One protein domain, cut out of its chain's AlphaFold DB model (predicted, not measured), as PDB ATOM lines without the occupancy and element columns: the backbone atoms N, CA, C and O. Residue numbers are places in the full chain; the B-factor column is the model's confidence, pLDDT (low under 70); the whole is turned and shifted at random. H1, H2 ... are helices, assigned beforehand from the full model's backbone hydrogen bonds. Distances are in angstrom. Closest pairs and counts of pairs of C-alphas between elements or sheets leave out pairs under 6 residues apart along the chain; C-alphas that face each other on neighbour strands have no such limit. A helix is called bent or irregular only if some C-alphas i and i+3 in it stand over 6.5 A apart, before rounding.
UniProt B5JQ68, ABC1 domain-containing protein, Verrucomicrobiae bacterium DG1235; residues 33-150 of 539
ATOM      1  N   GLU A  33      83.293  84.387 316.252       43.22
ATOM      2  CA  GLU A  33      84.284  85.361 315.768       43.22
ATOM      3  C   GLU A  33      84.908  86.243 316.871       43.22
ATOM      4  O   GLU A  33      86.086  86.579 316.792       43.22
ATOM      5  N   LYS A  34      84.166  86.598 317.933       40.97
ATOM      6  CA  LYS A  34      84.679  87.394 319.071       40.97
ATOM      7  C   LYS A  34      85.484  86.557 320.066       40.97
ATOM      8  O   LYS A  34      86.388  87.086 320.714       40.97
ATOM      9  N   ALA A  35      85.142  85.275 320.204       43.38
ATOM     10  CA  ALA A  35      85.860  84.327 321.056       43.38
ATOM     11  C   ALA A  35      87.208  83.897 320.445       43.38
ATOM     12  O   ALA A  35      88.126  83.565 321.189       43.38
ATOM     13  N   LEU A  36      87.332  83.950 319.113       42.19
ATOM     14  CA  LEU A  36      88.553  83.655 318.354       42.19
ATOM     15  C   LEU A  36      89.574  84.814 318.313       42.19
ATOM     16  O   LEU A  36      90.654  84.639 317.760       42.19
ATOM     17  N   ALA A  37      89.267  85.987 318.879       42.75
ATOM     18  CA  ALA A  37      90.215  87.100 318.973       42.75
ATOM     19  C   ALA A  37      91.119  86.958 320.217       42.75
ATOM     20  O   ALA A  37      90.612  86.866 321.339       42.75
ATOM     21  N   ASP A  38      92.444  86.992 320.018       42.47
ATOM     22  CA  ASP A  38      93.481  86.710 321.032       42.47
ATOM     23  C   ASP A  38      93.316  87.483 322.359       42.47
ATOM     24  O   ASP A  38      93.563  86.937 323.432       42.47
ATOM     25  N   GLU A  39      92.829  88.730 322.330       37.66
ATOM     26  CA  GLU A  39      92.655  89.564 323.535       37.66
ATOM     27  C   GLU A  39      91.428  89.193 324.401       37.66
ATOM     28  O   GLU A  39      91.330  89.611 325.560       37.66
ATOM     29  N   THR A  40      90.479  88.405 323.880       43.16
ATOM     30  CA  THR A  40      89.253  88.008 324.603       43.16
ATOM     31  C   THR A  40      89.428  86.687 325.362       43.16
ATOM     32  O   THR A  40      88.751  86.455 326.368       43.16
ATOM     33  N   ILE A  41      90.361  85.838 324.917       44.16
ATOM     34  CA  ILE A  41      90.603  84.487 325.446       44.16
ATOM     35  C   ILE A  41      90.999  84.517 326.932       44.16
ATOM     36  O   ILE A  41      90.472  83.739 327.731       44.16
ATOM     37  N   ASP A  42      91.843  85.470 327.335       41.28
ATOM     38  CA  ASP A  42      92.286  85.612 328.728       41.28
ATOM     39  C   ASP A  42      91.204  86.178 329.667       41.28
ATOM     40  O   ASP A  42      91.214  85.892 330.863       41.28
ATOM     41  N   ARG A  43      90.229  86.943 329.152       40.00
ATOM     42  CA  ARG A  43      89.139  87.529 329.965       40.00
ATOM     43  C   ARG A  43      87.981  86.565 330.215       40.00
ATOM     44  O   ARG A  43      87.291  86.678 331.223       40.00
ATOM     45  N   VAL A  44      87.781  85.602 329.319       46.84
ATOM     46  CA  VAL A  44      86.783  84.525 329.457       46.84
ATOM     47  C   VAL A  44      87.241  83.452 330.464       46.84
ATOM     48  O   VAL A  44      86.435  82.651 330.942       46.84
ATOM     49  N   ARG A  45      88.531  83.474 330.828       46.44
ATOM     50  CA  ARG A  45      89.278  82.379 331.450       46.44
ATOM     51  C   ARG A  45      88.760  81.894 332.803       46.44
ATOM     52  O   ARG A  45      88.866  80.696 333.027       46.44
ATOM     53  N   ASP A  46      88.185  82.741 333.657       47.06
ATOM     54  CA  ASP A  46      87.865  82.341 335.042       47.06
ATOM     55  C   ASP A  46      86.359  82.358 335.373       47.06
ATOM     56  O   ASP A  46      85.901  81.553 336.178       47.06
ATOM     57  N   ALA A  47      85.553  83.209 334.726       45.47
ATOM     58  CA  ALA A  47      84.150  83.408 335.115       45.47
ATOM     59  C   ALA A  47      83.146  82.415 334.487       45.47
ATOM     60  O   ALA A  47      82.029  82.302 334.977       45.47
ATOM     61  N   ASN A  48      83.513  81.708 333.406       58.38
ATOM     62  CA  ASN A  48      82.566  80.906 332.612       58.38
ATOM     63  C   ASN A  48      82.998  79.450 332.346       58.38
ATOM     64  O   ASN A  48      82.306  78.752 331.607       58.38
ATOM     65  N   ARG A  49      84.097  78.949 332.937       63.12
ATOM     66  CA  ARG A  49      84.595  77.571 332.695       63.12
ATOM     67  C   ARG A  49      83.548  76.492 332.957       63.12
ATOM     68  O   ARG A  49      83.383  75.578 332.155       63.12
ATOM     69  N   GLU A  50      82.816  76.626 334.056       62.72
ATOM     70  CA  GLU A  50      81.765  75.681 334.430       62.72
ATOM     71  C   GLU A  50      80.583  75.732 333.446       62.72
ATOM     72  O   GLU A  50      80.058  74.692 333.052       62.72
ATOM     73  N   ASN A  51      80.237  76.924 332.944       64.88
ATOM     74  CA  ASN A  51      79.230  77.089 331.892       64.88
ATOM     75  C   ASN A  51      79.671  76.442 330.572       64.88
ATOM     76  O   ASN A  51      78.874  75.739 329.959       64.88
ATOM     77  N   PHE A  52      80.937  76.587 330.158       64.38
ATOM     78  CA  PHE A  52      81.447  75.897 328.966       64.38
ATOM     79  C   PHE A  52      81.444  74.374 329.122       64.38
ATOM     80  O   PHE A  52      81.063  73.672 328.187       64.38
ATOM     81  N   GLY A  53      81.802  73.869 330.307       64.12
ATOM     82  CA  GLY A  53      81.690  72.448 330.644       64.12
ATOM     83  C   GLY A  53      80.265  71.923 330.465       64.12
ATOM     84  O   GLY A  53      80.053  70.892 329.826       64.12
ATOM     85  N   ARG A  54      79.274  72.669 330.972       67.69
ATOM     86  CA  ARG A  54      77.850  72.315 330.859       67.69
ATOM     87  C   ARG A  54      77.340  72.391 329.421       67.69
ATOM     88  O   ARG A  54      76.657  71.466 328.996       67.69
ATOM     89  N   ILE A  55      77.707  73.433 328.672       70.00
ATOM     90  CA  ILE A  55      77.335  73.594 327.259       70.00
ATOM     91  C   ILE A  55      77.904  72.443 326.425       70.00
ATOM     92  O   ILE A  55      77.174  71.832 325.651       70.00
ATOM     93  N   ALA A  56      79.178  72.080 326.602       68.38
ATOM     94  CA  ALA A  56      79.762  70.975 325.845       68.38
ATOM     95  C   ALA A  56      79.134  69.620 326.201       68.38
ATOM     96  O   ALA A  56      78.881  68.820 325.307       68.38
ATOM     97  N   ALA A  57      78.833  69.368 327.479       68.69
ATOM     98  CA  ALA A  57      78.158  68.141 327.904       68.69
ATOM     99  C   ALA A  57      76.693  68.062 327.438       68.69
ATOM    100  O   ALA A  57      76.150  66.973 327.285       68.69
ATOM    101  N   GLN A  58      76.042  69.203 327.199       76.38
ATOM    102  CA  GLN A  58      74.733  69.253 326.540       76.38
ATOM    103  C   GLN A  58      74.848  69.023 325.032       76.38
ATOM    104  O   GLN A  58      74.046  68.289 324.463       76.38
ATOM    105  N   LEU A  59      75.854  69.622 324.390       76.75
ATOM    106  CA  LEU A  59      76.121  69.424 322.966       76.75
ATOM    107  C   LEU A  59      76.481  67.972 322.659       76.75
ATOM    108  O   LEU A  59      76.111  67.471 321.595       76.75
ATOM    109  N   LEU A  60      77.202  67.313 323.563       86.69
ATOM    110  CA  LEU A  60      77.745  65.976 323.384       86.69
ATOM    111  C   LEU A  60      77.424  65.090 324.607       86.69
ATOM    112  O   LEU A  60      78.273  64.942 325.488       86.69
ATOM    113  N   PRO A  61      76.214  64.500 324.673       89.81
ATOM    114  CA  PRO A  61      75.790  63.634 325.776       89.81
ATOM    115  C   PRO A  61      76.455  62.248 325.683       89.81
ATOM    116  O   PRO A  61      75.826  61.253 325.327       89.81
ATOM    117  N   ILE A  62      77.762  62.171 325.954       90.94
ATOM    118  CA  ILE A  62      78.553  60.945 325.760       90.94
ATOM    119  C   ILE A  62      78.096  59.778 326.646       90.94
ATOM    120  O   ILE A  62      78.377  58.624 326.341       90.94
ATOM    121  N   GLU A  63      77.385  60.044 327.739       92.25
ATOM    122  CA  GLU A  63      76.813  59.014 328.601       92.25
ATOM    123  C   GLU A  63      75.770  58.144 327.882       92.25
ATOM    124  O   GLU A  63      75.530  57.010 328.291       92.25
ATOM    125  N   ASP A  64      75.183  58.626 326.787       91.69
ATOM    126  CA  ASP A  64      74.247  57.843 325.979       91.69
ATOM    127  C   ASP A  64      74.941  56.838 325.055       91.69
ATOM    128  O   ASP A  64      74.287  55.941 324.529       91.69
ATOM    129  N   LEU A  65      76.272  56.909 324.947       91.25
ATOM    130  CA  LEU A  65      77.098  55.907 324.272       91.25
ATOM    131  C   LEU A  65      77.369  54.665 325.141       91.25
ATOM    132  O   LEU A  65      77.911  53.669 324.653       91.25
ATOM    133  N   LEU A  66      77.033  54.707 326.436       89.38
ATOM    134  CA  LEU A  66      77.238  53.580 327.345       89.38
ATOM    135  C   LEU A  66      76.223  52.458 327.071       89.38
ATOM    136  O   LEU A  66      75.018  52.713 327.048       89.38
ATOM    137  N   PRO A  67      76.675  51.193 326.962       87.12
ATOM    138  CA  PRO A  67      75.778  50.044 326.942       87.12
ATOM    139  C   PRO A  67      74.864  50.009 328.172       87.12
ATOM    140  O   PRO A  67      75.276  50.383 329.268       87.12
ATOM    141  N   ASN A  68      73.660  49.448 328.027       85.56
ATOM    142  CA  ASN A  68      72.675  49.363 329.117       85.56
ATOM    143  C   ASN A  68      73.206  48.674 330.386       85.56
ATOM    144  O   ASN A  68      72.781  49.007 331.484       85.56
ATOM    145  N   CYS A  69      74.155  47.740 330.260       84.12
ATOM    146  CA  CYS A  69      74.791  47.080 331.406       84.12
ATOM    147  C   CYS A  69      75.724  47.995 332.223       84.12
ATOM    148  O   CYS A  69      76.197  47.582 333.278       84.12
ATOM    149  N   TYR A  70      75.976  49.216 331.749       87.69
ATOM    150  CA  TYR A  70      76.745  50.259 332.421       87.69
ATOM    151  C   TYR A  70      75.892  51.507 332.711       87.69
ATOM    152  O   TYR A  70      76.442  52.591 332.893       87.69
ATOM    153  N   SER A  71      74.559  51.380 332.774       87.38
ATOM    154  CA  SER A  71      73.640  52.498 333.053       87.38
ATOM    155  C   SER A  71      74.010  53.283 334.310       87.38
ATOM    156  O   SER A  71      73.938  54.510 334.318       87.38
ATOM    157  N   ASP A  72      74.466  52.583 335.346       88.50
ATOM    158  CA  ASP A  72      74.772  53.178 336.647       88.50
ATOM    159  C   ASP A  72      76.026  54.072 336.591       88.50
ATOM    160  O   ASP A  72      76.234  54.924 337.453       88.50
ATOM    161  N   TRP A  73      76.833  53.943 335.530       89.31
ATOM    162  CA  TRP A  73      77.999  54.787 335.266       89.31
ATOM    163  C   TRP A  73      77.656  56.094 334.545       89.31
ATOM    164  O   TRP A  73      78.490  57.000 334.531       89.31
ATOM    165  N   LYS A  74      76.447  56.241 333.976       91.19
ATOM    166  CA  LYS A  74      76.052  57.445 333.217       91.19
ATOM    167  C   LYS A  74      76.282  58.755 333.989       91.19
ATOM    168  O   LYS A  74      76.903  59.656 333.423       91.19
ATOM    169  N   PRO A  75      75.874  58.890 335.270       90.00
ATOM    170  CA  PRO A  75      76.081  60.133 336.016       90.00
ATOM    171  C   PRO A  75      77.565  60.456 336.241       90.00
ATOM    172  O   PRO A  75      77.967  61.616 336.138       90.00
ATOM    173  N   ILE A  76      78.383  59.429 336.502       90.00
ATOM    174  CA  ILE A  76      79.831  59.560 336.710       90.00
ATOM    175  C   ILE A  76      80.497  60.030 335.419       90.00
ATOM    176  O   ILE A  76      81.275  60.979 335.438       90.00
ATOM    177  N   ILE A  77      80.157  59.401 334.291       90.62
ATOM    178  CA  ILE A  77      80.716  59.728 332.976       90.62
ATOM    179  C   ILE A  77      80.325  61.142 332.547       90.62
ATOM    180  O   ILE A  77      81.197  61.908 332.136       90.62
ATOM    181  N   ARG A  78      79.061  61.541 332.739       89.44
ATOM    182  CA  ARG A  78      78.619  62.917 332.481       89.44
ATOM    183  C   ARG A  78      79.412  63.926 333.316       89.44
ATOM    184  O   ARG A  78      79.889  64.928 332.782       89.44
ATOM    185  N   LYS A  79      79.585  63.667 334.620       88.50
ATOM    186  CA  LYS A  79      80.343  64.542 335.531       88.50
ATOM    187  C   LYS A  79      81.821  64.624 335.141       88.50
ATOM    188  O   LYS A  79      82.372  65.721 335.081       88.50
ATOM    189  N   ALA A  80      82.439  63.488 334.824       90.12
ATOM    190  CA  ALA A  80      83.821  63.416 334.368       90.12
ATOM    191  C   ALA A  80      84.035  64.198 333.069       90.12
ATOM    192  O   ALA A  80      84.969  64.989 332.974       90.12
ATOM    193  N   PHE A  81      83.133  64.046 332.099       90.31
ATOM    194  CA  PHE A  81      83.201  64.786 330.845       90.31
ATOM    195  C   PHE A  81      83.053  66.297 331.058       90.31
ATOM    196  O   PHE A  81      83.883  67.062 330.573       90.31
ATOM    197  N   CYS A  82      82.073  66.732 331.861       87.56
ATOM    198  CA  CYS A  82      81.915  68.146 332.231       87.56
ATOM    199  C   CYS A  82      83.202  68.721 332.842       87.56
ATOM    200  O   CYS A  82      83.617  69.835 332.510       87.56
ATOM    201  N   TYR A  83      83.838  67.961 333.735       89.94
ATOM    202  CA  TYR A  83      85.085  68.359 334.371       89.94
ATOM    203  C   TYR A  83      86.222  68.471 333.348       89.94
ATOM    204  O   TYR A  83      86.871  69.510 333.283       89.94
ATOM    205  N   ILE A  84      86.425  67.451 332.506       90.62
ATOM    206  CA  ILE A  84      87.483  67.457 331.485       90.62
ATOM    207  C   ILE A  84      87.332  68.674 330.570       90.62
ATOM    208  O   ILE A  84      88.275  69.442 330.412       90.62
ATOM    209  N   VAL A  85      86.132  68.900 330.030       87.56
ATOM    210  CA  VAL A  85      85.859  70.034 329.139       87.56
ATOM    211  C   VAL A  85      86.109  71.370 329.844       87.56
ATOM    212  O   VAL A  85      86.773  72.237 329.283       87.56
ATOM    213  N   SER A  86      85.605  71.550 331.068       85.25
ATOM    214  CA  SER A  86      85.750  72.819 331.807       85.25
ATOM    215  C   SER A  86      87.193  73.149 332.198       85.25
ATOM    216  O   SER A  86      87.493  74.309 332.488       85.25
ATOM    217  N   HIS A  87      88.084  72.157 332.188       89.69
ATOM    218  CA  HIS A  87      89.500  72.317 332.517       89.69
ATOM    219  C   HIS A  87      90.419  72.298 331.289       89.69
ATOM    220  O   HIS A  87      91.618  72.537 331.437       89.69
ATOM    221  N   LEU A  88      89.882  72.091 330.078       87.94
ATOM    222  CA  LEU A  88      90.646  72.281 328.846       87.94
ATOM    223  C   LEU A  88      91.008  73.761 328.651       87.94
ATOM    224  O   LEU A  88      90.178  74.644 328.900       87.94
ATOM    225  N   PRO A  89      92.222  74.067 328.159       85.12
ATOM    226  CA  PRO A  89      92.583  75.440 327.849       85.12
ATOM    227  C   PRO A  89      91.684  75.984 326.723       85.12
ATOM    228  O   PRO A  89      91.350  75.242 325.791       85.12
ATOM    229  N   PRO A  90      91.310  77.279 326.749       78.69
ATOM    230  CA  PRO A  90      90.410  77.862 325.751       78.69
ATOM    231  C   PRO A  90      90.867  77.661 324.300       78.69
ATOM    232  O   PRO A  90      90.039  77.412 323.428       78.69
ATOM    233  N   SER A  91      92.182  77.695 324.060       80.62
ATOM    234  CA  SER A  91      92.798  77.453 322.750       80.62
ATOM    235  C   SER A  91      92.488  76.069 322.172       80.62
ATOM    236  O   SER A  91      92.482  75.914 320.955       80.62
ATOM    237  N   ARG A  92      92.204  75.072 323.020       85.38
ATOM    238  CA  ARG A  92      91.798  73.714 322.619       85.38
ATOM    239  C   ARG A  92      90.287  73.520 322.692       85.38
ATOM    240  O   ARG A  92      89.721  72.784 321.890       85.38
ATOM    241  N   LEU A  93      89.626  74.174 323.645       84.12
ATOM    242  CA  LEU A  93      88.191  74.029 323.862       84.12
ATOM    243  C   LEU A  93      87.354  74.708 322.769       84.12
ATOM    244  O   LEU A  93      86.400  74.113 322.275       84.12
ATOM    245  N   ILE A  94      87.705  75.937 322.375       80.00
ATOM    246  CA  ILE A  94      86.927  76.718 321.399       80.00
ATOM    247  C   ILE A  94      86.839  76.005 320.039       80.00
ATOM    248  O   ILE A  94      85.714  75.827 319.565       80.00
ATOM    249  N   PRO A  95      87.948  75.523 319.429       81.88
ATOM    250  CA  PRO A  95      87.876  74.785 318.167       81.88
ATOM    251  C   PRO A  95      87.021  73.520 318.266       81.88
ATOM    252  O   PRO A  95      86.244  73.231 317.360       81.88
ATOM    253  N   LYS A  96      87.099  72.797 319.392       85.31
ATOM    254  CA  LYS A  96      86.278  71.603 319.629       85.31
ATOM    255  C   LYS A  96      84.795  71.941 319.693       85.31
ATOM    256  O   LYS A  96      83.999  71.258 319.062       85.31
ATOM    257  N   ILE A  97      84.407  72.996 320.409       81.94
ATOM    258  CA  ILE A  97      83.000  73.416 320.461       81.94
ATOM    259  C   ILE A  97      82.522  73.870 319.076       81.94
ATOM    260  O   ILE A  97      81.447  73.455 318.651       81.94
ATOM    261  N   ALA A  98      83.318  74.665 318.354       80.56
ATOM    262  CA  ALA A  98      82.985  75.105 316.999       80.56
ATOM    263  C   ALA A  98      82.752  73.909 316.058       80.56
ATOM    264  O   ALA A  98      81.704  73.823 315.423       80.56
ATOM    265  N   GLN A  99      83.645  72.915 316.081       82.38
ATOM    266  CA  GLN A  99      83.496  71.677 315.311       82.38
ATOM    267  C   GLN A  99      82.180  70.942 315.622       82.38
ATOM    268  O   GLN A  99      81.528  70.420 314.716       82.38
ATOM    269  N   GLN A 100      81.767  70.905 316.894       83.69
ATOM    270  CA  GLN A 100      80.509  70.270 317.295       83.69
ATOM    271  C   GLN A 100      79.268  71.042 316.835       83.69
ATOM    272  O   GLN A 100      78.230  70.421 316.604       83.69
ATOM    273  N   LEU A 101      79.368  72.365 316.706       78.94
ATOM    274  CA  LEU A 101      78.293  73.226 316.213       78.94
ATOM    275  C   LEU A 101      78.162  73.186 314.687       78.94
ATOM    276  O   LEU A 101      77.045  73.277 314.183       78.94
ATOM    277  N   ASP A 102      79.272  73.005 313.969       77.69
ATOM    278  CA  ASP A 102      79.300  72.922 312.502       77.69
ATOM    279  C   ASP A 102      78.835  71.556 311.969       77.69
ATOM    280  O   ASP A 102      78.482  71.425 310.798       77.69
ATOM    281  N   SER A 103      78.808  70.528 312.826       78.38
ATOM    282  CA  SER A 103      78.464  69.148 312.453       78.38
ATOM    283  C   SER A 103      77.282  68.549 313.244       78.38
ATOM    284  O   SER A 103      77.387  67.420 313.735       78.38
ATOM    285  N   PRO A 104      76.130  69.241 313.373       76.19
ATOM    286  CA  PRO A 104      75.024  68.788 314.221       76.19
ATOM    287  C   PRO A 104      74.298  67.560 313.654       76.19
ATOM    288  O   PRO A 104      73.633  66.842 314.394       76.19
ATOM    289  N   SER A 105      74.419  67.306 312.347       81.06
ATOM    290  CA  SER A 105      73.790  66.172 311.662       81.06
ATOM    291  C   SER A 105      74.569  64.860 311.779       81.06
ATOM    292  O   SER A 105      74.077  63.830 311.321       81.06
ATOM    293  N   LEU A 106      75.795  64.886 312.314       85.94
ATOM    294  CA  LEU A 106      76.584  63.673 312.522       85.94
ATOM    295  C   LEU A 106      76.024  62.857 313.691       85.94
ATOM    296  O   LEU A 106      75.502  63.407 314.662       85.94
ATOM    297  N   ALA A 107      76.183  61.536 313.610       91.12
ATOM    298  CA  ALA A 107      75.813  60.638 314.697       91.12
ATOM    299  C   ALA A 107      76.649  60.926 315.960       91.12
ATOM    300  O   ALA A 107      77.775  61.429 315.873       91.12
ATOM    301  N   LEU A 108      76.117  60.607 317.145       91.06
ATOM    302  CA  LEU A 108      76.767  60.920 318.423       91.06
ATOM    303  C   LEU A 108      78.163  60.285 318.534       91.06
ATOM    304  O   LEU A 108      79.088  60.918 319.033       91.06
ATOM    305  N   GLU A 109      78.335  59.075 318.008       91.94
ATOM    306  CA  GLU A 109      79.601  58.341 317.968       91.94
ATOM    307  C   GLU A 109      80.654  59.088 317.141       91.94
ATOM    308  O   GLU A 109      81.803  59.217 317.559       91.94
ATOM    309  N   GLN A 110      80.254  59.628 315.987       90.06
ATOM    310  CA  GLN A 110      81.127  60.393 315.089       90.06
ATOM    311  C   GLN A 110      81.536  61.722 315.712       90.06
ATOM    312  O   GLN A 110      82.697  62.122 315.633       90.06
ATOM    313  N   ARG A 111      80.579  62.387 316.361       89.94
ATOM    314  CA  ARG A 111      80.789  63.632 317.100       89.94
ATOM    315  C   ARG A 111      81.703  63.433 318.307       89.94
ATOM    316  O   ARG A 111      82.561  64.268 318.571       89.94
ATOM    317  N   PHE A 112      81.561  62.310 319.006       90.88
ATOM    318  CA  PHE A 112      82.451  61.931 320.098       90.88
ATOM    319  C   PHE A 112      83.870  61.666 319.605       90.88
ATOM    320  O   PHE A 112      84.818  62.228 320.149       90.88
ATOM    321  N   VAL A 113      84.015  60.875 318.541       89.12
ATOM    322  CA  VAL A 113      85.316  60.577 317.936       89.12
ATOM    323  C   VAL A 113      86.016  61.838 317.429       89.12
ATOM    324  O   VAL A 113      87.211  62.001 317.669       89.12
ATOM    325  N   SER A 114      85.291  62.764 316.793       87.50
ATOM    326  CA  SER A 114      85.868  64.046 316.377       87.50
ATOM    327  C   SER A 114      86.269  64.911 317.575       87.50
ATOM    328  O   SER A 114      87.348  65.501 317.566       87.50
ATOM    329  N   PHE A 115      85.466  64.918 318.646       88.44
ATOM    330  CA  PHE A 115      85.779  65.655 319.869       88.44
ATOM    331  C   PHE A 115      87.069  65.163 320.532       88.44
ATOM    332  O   PHE A 115      87.898  65.981 320.928       88.44
ATOM    333  N   ILE A 116      87.262  63.847 320.644       88.50
ATOM    334  CA  ILE A 116      88.476  63.277 321.248       88.50
ATOM    335  C   ILE A 116      89.680  63.287 320.295       88.50
ATOM    336  O   ILE A 116      90.771  62.888 320.697       88.50
ATOM    337  N   SER A 117      89.529  63.760 319.052       82.81
ATOM    338  CA  SER A 117      90.671  64.017 318.166       82.81
ATOM    339  C   SER A 117      91.632  65.013 318.823       82.81
ATOM    340  O   SER A 117      91.186  65.921 319.517       82.81
ATOM    341  N   GLU A 118      92.945  64.858 318.659       79.00
ATOM    342  CA  GLU A 118      93.959  65.667 319.362       79.00
ATOM    343  C   GLU A 118      93.847  65.643 320.904       79.00
ATOM    344  O   GLU A 118      94.239  66.600 321.583       79.00
ATOM    345  N   MET A 119      93.282  64.567 321.470       88.06
ATOM    346  CA  MET A 119      93.295  64.312 322.911       88.06
ATOM    347  C   MET A 119      94.017  62.998 323.232       88.06
ATOM    348  O   MET A 119      93.358  61.957 323.280       88.06
ATOM    349  N   PRO A 120      95.355  62.993 323.409       87.44
ATOM    350  CA  PRO A 120      96.156  61.766 323.404       87.44
ATOM    351  C   PRO A 120      95.679  60.702 324.398       87.44
ATOM    352  O   PRO A 120      95.609  59.519 324.061       87.44
ATOM    353  N   THR A 121      95.296  61.112 325.611       89.62
ATOM    354  CA  THR A 121      94.839  60.178 326.650       89.62
ATOM    355  C   THR A 121      93.478  59.569 326.299       89.62
ATOM    356  O   THR A 121      93.297  58.355 326.412       89.62
ATOM    357  N   LEU A 122      92.537  60.378 325.797       88.75
ATOM    358  CA  LEU A 122      91.209  59.915 325.382       88.75
ATOM    359  C   LEU A 122      91.253  59.096 324.089       88.75
ATOM    360  O   LEU A 122      90.501  58.134 323.964       88.75
ATOM    361  N   GLN A 123      92.153  59.415 323.157       86.75
ATOM    362  CA  GLN A 123      92.402  58.593 321.972       86.75
ATOM    363  C   GLN A 123      92.925  57.210 322.367       86.75
ATOM    364  O   GLN A 123      92.402  56.202 321.888       86.75
ATOM    365  N   LYS A 124      93.903  57.142 323.284       84.50
ATOM    366  CA  LYS A 124      94.440  55.865 323.780       84.50
ATOM    367  C   LYS A 124      93.361  55.040 324.485       84.50
ATOM    368  O   LYS A 124      93.227  53.846 324.222       84.50
ATOM    369  N   LEU A 125      92.540  55.679 325.320       86.56
ATOM    370  CA  LEU A 125      91.368  55.047 325.932       86.56
ATOM    371  C   LEU A 125      90.373  54.544 324.880       86.56
ATOM    372  O   LEU A 125      89.912  53.409 324.971       86.56
ATOM    373  N   GLY A 126      90.096  55.344 323.851       86.56
ATOM    374  CA  GLY A 126      89.245  54.972 322.725       86.56
ATOM    375  C   GLY A 126      89.738  53.722 321.988       86.56
ATOM    376  O   GLY A 126      88.946  52.821 321.720       86.56
ATOM    377  N   GLN A 127      91.047  53.616 321.739       79.56
ATOM    378  CA  GLN A 127      91.675  52.435 321.124       79.56
ATOM    379  C   GLN A 127      91.523  51.179 321.996       79.56
ATOM    380  O   GLN A 127      91.215  50.096 321.495       79.56
ATOM    381  N   ILE A 128      91.697  51.311 323.316       82.56
ATOM    382  CA  ILE A 128      91.483  50.205 324.263       82.56
ATOM    383  C   ILE A 128      90.008  49.783 324.244       82.56
ATOM    384  O   ILE A 128      89.688  48.595 324.152       82.56
ATOM    385  N   MET A 129      89.100  50.760 324.277       83.44
ATOM    386  CA  MET A 129      87.656  50.551 324.274       83.44
ATOM    387  C   MET A 129      87.148  49.907 322.982       83.44
ATOM    388  O   MET A 129      86.283  49.039 323.054       83.44
ATOM    389  N   ALA A 130      87.708  50.245 321.818       85.00
ATOM    390  CA  ALA A 130      87.319  49.696 320.514       85.00
ATOM    391  C   ALA A 130      87.308  48.151 320.470       85.00
ATOM    392  O   ALA A 130      86.508  47.524 319.760       85.00
ATOM    393  N   ARG A 131      88.175  47.527 321.279       78.56
ATOM    394  CA  ARG A 131      88.337  46.070 321.399       78.56
ATOM    395  C   ARG A 131      87.287  45.412 322.299       78.56
ATOM    396  O   ARG A 131      87.197  44.188 322.321       78.56
ATOM    397  N   ASN A 132      86.481  46.189 323.024       79.94
ATOM    398  CA  ASN A 132      85.447  45.674 323.913       79.94
ATOM    399  C   ASN A 132      84.211  45.221 323.110       79.94
ATOM    400  O   ASN A 132      83.500  46.065 322.559       79.94
ATOM    401  N   PRO A 133      83.884  43.915 323.082       76.25
ATOM    402  CA  PRO A 133      82.743  43.406 322.323       76.25
ATOM    403  C   PRO A 133      81.383  43.842 322.886       76.25
ATOM    404  O   PRO A 133      80.373  43.653 322.217       76.25
ATOM    405  N   LYS A 134      81.336  44.401 324.105       81.69
ATOM    406  CA  LYS A 134      80.102  44.892 324.737       81.69
ATOM    407  C   LYS A 134      79.683  46.289 324.272       81.69
ATOM    408  O   LYS A 134      78.570  46.697 324.588       81.69
ATOM    409  N   LEU A 135      80.564  47.035 323.602       85.50
ATOM    410  CA  LEU A 135      80.227  48.348 323.048       85.50
ATOM    411  C   LEU A 135      79.394  48.208 321.775       85.50
ATOM    412  O   LEU A 135      79.535  47.226 321.042       85.50
ATOM    413  N   ASP A 136      78.565  49.217 321.506       89.19
ATOM    414  CA  ASP A 136      77.775  49.275 320.280       89.19
ATOM    415  C   ASP A 136      78.672  49.207 319.032       89.19
ATOM    416  O   ASP A 136      79.776  49.764 318.996       89.19
ATOM    417  N   GLN A 137      78.202  48.506 318.000       88.62
ATOM    418  CA  GLN A 137      78.989  48.263 316.795       88.62
ATOM    419  C   GLN A 137      79.311  49.559 316.037       88.62
ATOM    420  O   GLN A 137      80.391  49.645 315.443       88.62
ATOM    421  N   ASN A 138      78.436  50.568 316.075       90.88
ATOM    422  CA  ASN A 138      78.688  51.861 315.439       90.88
ATOM    423  C   ASN A 138      79.826  52.586 316.155       90.88
ATOM    424  O   ASN A 138      80.805  52.961 315.512       90.88
ATOM    425  N   LEU A 139      79.768  52.678 317.488       90.25
ATOM    426  CA  LEU A 139      80.828  53.304 318.281       90.25
ATOM    427  C   LEU A 139      82.167  52.586 318.102       90.25
ATOM    428  O   LEU A 139      83.194  53.228 317.907       90.25
ATOM    429  N   ARG A 140      82.167  51.248 318.120       89.50
ATOM    430  CA  ARG A 140      83.383  50.459 317.880       89.50
ATOM    431  C   ARG A 140      83.969  50.739 316.504       89.50
ATOM    432  O   ARG A 140      85.172  50.934 316.398       89.50
ATOM    433  N   SER A 141      83.135  50.782 315.467       87.44
ATOM    434  CA  SER A 141      83.586  51.054 314.098       87.44
ATOM    435  C   SER A 141      84.188  52.455 313.975       87.44
ATOM    436  O   SER A 141      85.214  52.630 313.324       87.44
ATOM    437  N   GLU A 142      83.595  53.435 314.652       89.19
ATOM    438  CA  GLU A 142      84.083  54.812 314.706       89.19
ATOM    439  C   GLU A 142      85.407  54.938 315.480       89.19
ATOM    440  O   GLU A 142      86.333  55.591 315.005       89.19
ATOM    441  N   LEU A 143      85.565  54.241 316.611       87.62
ATOM    442  CA  LEU A 143      86.830  54.189 317.359       87.62
ATOM    443  C   LEU A 143      87.939  53.445 316.592       87.62
ATOM    444  O   LEU A 143      89.090  53.872 316.603       87.62
ATOM    445  N   ILE A 144      87.604  52.369 315.872       81.56
ATOM    446  CA  ILE A 144      88.539  51.676 314.967       81.56
ATOM    447  C   ILE A 144      88.923  52.594 313.801       81.56
ATOM    448  O   ILE A 144      90.071  52.597 313.355       81.56
ATOM    449  N   ARG A 145      87.982  53.391 313.283       80.06
ATOM    450  CA  ARG A 145      88.284  54.381 312.247       80.06
ATOM    451  C   ARG A 145      89.206  55.464 312.786       80.06
ATOM    452  O   ARG A 145      90.142  55.822 312.081       80.06
ATOM    453  N   LEU A 146      88.986  55.932 314.015       76.75
ATOM    454  CA  LEU A 146      89.903  56.847 314.687       76.75
ATOM    455  C   LEU A 146      91.305  56.250 314.758       76.75
ATOM    456  O   LEU A 146      92.234  56.979 314.505       76.75
ATOM    457  N   GLU A 147      91.483  54.956 315.017       67.44
ATOM    458  CA  GLU A 147      92.811  54.316 314.998       67.44
ATOM    459  C   GLU A 147      93.442  54.289 313.587       67.44
ATOM    460  O   GLU A 147      94.634  54.542 313.431       67.44
ATOM    461  N   ASN A 148      92.644  54.013 312.549       57.53
ATOM    462  CA  ASN A 148      93.135  53.763 311.184       57.53
ATOM    463  C   ASN A 148      93.183  54.998 310.264       57.53
ATOM    464  O   ASN A 148      93.816  54.957 309.212       57.53
ATOM    465  N   SER A 149      92.458  56.067 310.596       52.22
ATOM    466  CA  SER A 149      92.243  57.250 309.745       52.22
ATOM    467  C   SER A 149      92.720  58.537 310.407       52.22
ATOM    468  O   SER A 149      92.171  59.602 310.127       52.22
ATOM    469  N   ILE A 150      93.724  58.453 311.281       57.84
ATOM    470  CA  ILE A 150      94.343  59.628 311.894       57.84
ATOM    471  C   ILE A 150      95.057  60.410 310.790       57.84
ATOM    472  O   ILE A 150      96.204  60.125 310.483       57.84
TER     473      ILE A 150
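What this domain is: This is residues 33 to 150 of the 539 residues of the protein "ABC1 domain-containing protein" of Verrucomicrobiae bacterium DG1235 (UniProt B5JQ68). Two groups of helices stand one over the other: the long, kinked H4 with H2 and H3 makes one, H5, H6, H7 and H8 the other, and H3 meets H6 between them. Short H1 sits at one end of the longest axis and touches no helix. The printed part has 118 residues with eight named helices, H1 to H8 in order, and no named strand: all helix. It is compact, with a radius of gyration of the C-alphas of 14.9 A, and spans 47 by 32 by 26 A.

How they stand to each other: Begin at H1, residues 38 to 41, close but not clearly touching H5, residues 90 to 102; their closest C-alphas, Ile 41 and Pro 90, are 6.6 A apart. H2, residues 49 to 59, touches residues 78 to 87 of H4, residues 68 to 87, opposite ways at a steep tilt of 41 degrees, closest at C-alphas Gly 53 and Ser 86, 4.2 A. H3, residues 62 to 65, touches H6, residues 108 to 115, closest at C-alphas Ile 62 and Phe 112, 6.9 A. H5 and H6 form a helical hairpin, closest at C-alphas Lys 96 and Phe 115, 6.0 A. H8, residues 137 to 148, touches H6, closest at C-alphas Glu 109 and Leu 139, 5.2 A, and H7, residues 120 to 130, closest at C-alphas Ala 130 and Arg 140, 4.8 A. Every O i to N i+4 pair is within hydrogen-bond range in H2, H6, H7 and H8, against 11 of 16 in H4 and 7 of 9 in H5; H1 and H3 are too short for one.

Where its parts are: Find C-alpha 38 at (93.481, 86.710, 321.032), where H1 begins. H4 runs 28.7 A from C-alpha 68 at (72.675, 49.363, 329.117), with a kink of 52 degrees near residue 75; it is irregular, C-alphas 69 and 72 being 8.0 A apart. H5 measures 18.0 A, and H8 runs 16.2 A to C-alpha 148 at (93.135, 53.763, 311.184).

The domain as a whole: The two C-alphas farthest apart, Glu 39 and Pro 133, are 47.2 A apart. The printed part has no cut and no long link. Look for pLDDT under 70 at residues 33 to 54, 56 to 57 and 147 to 150.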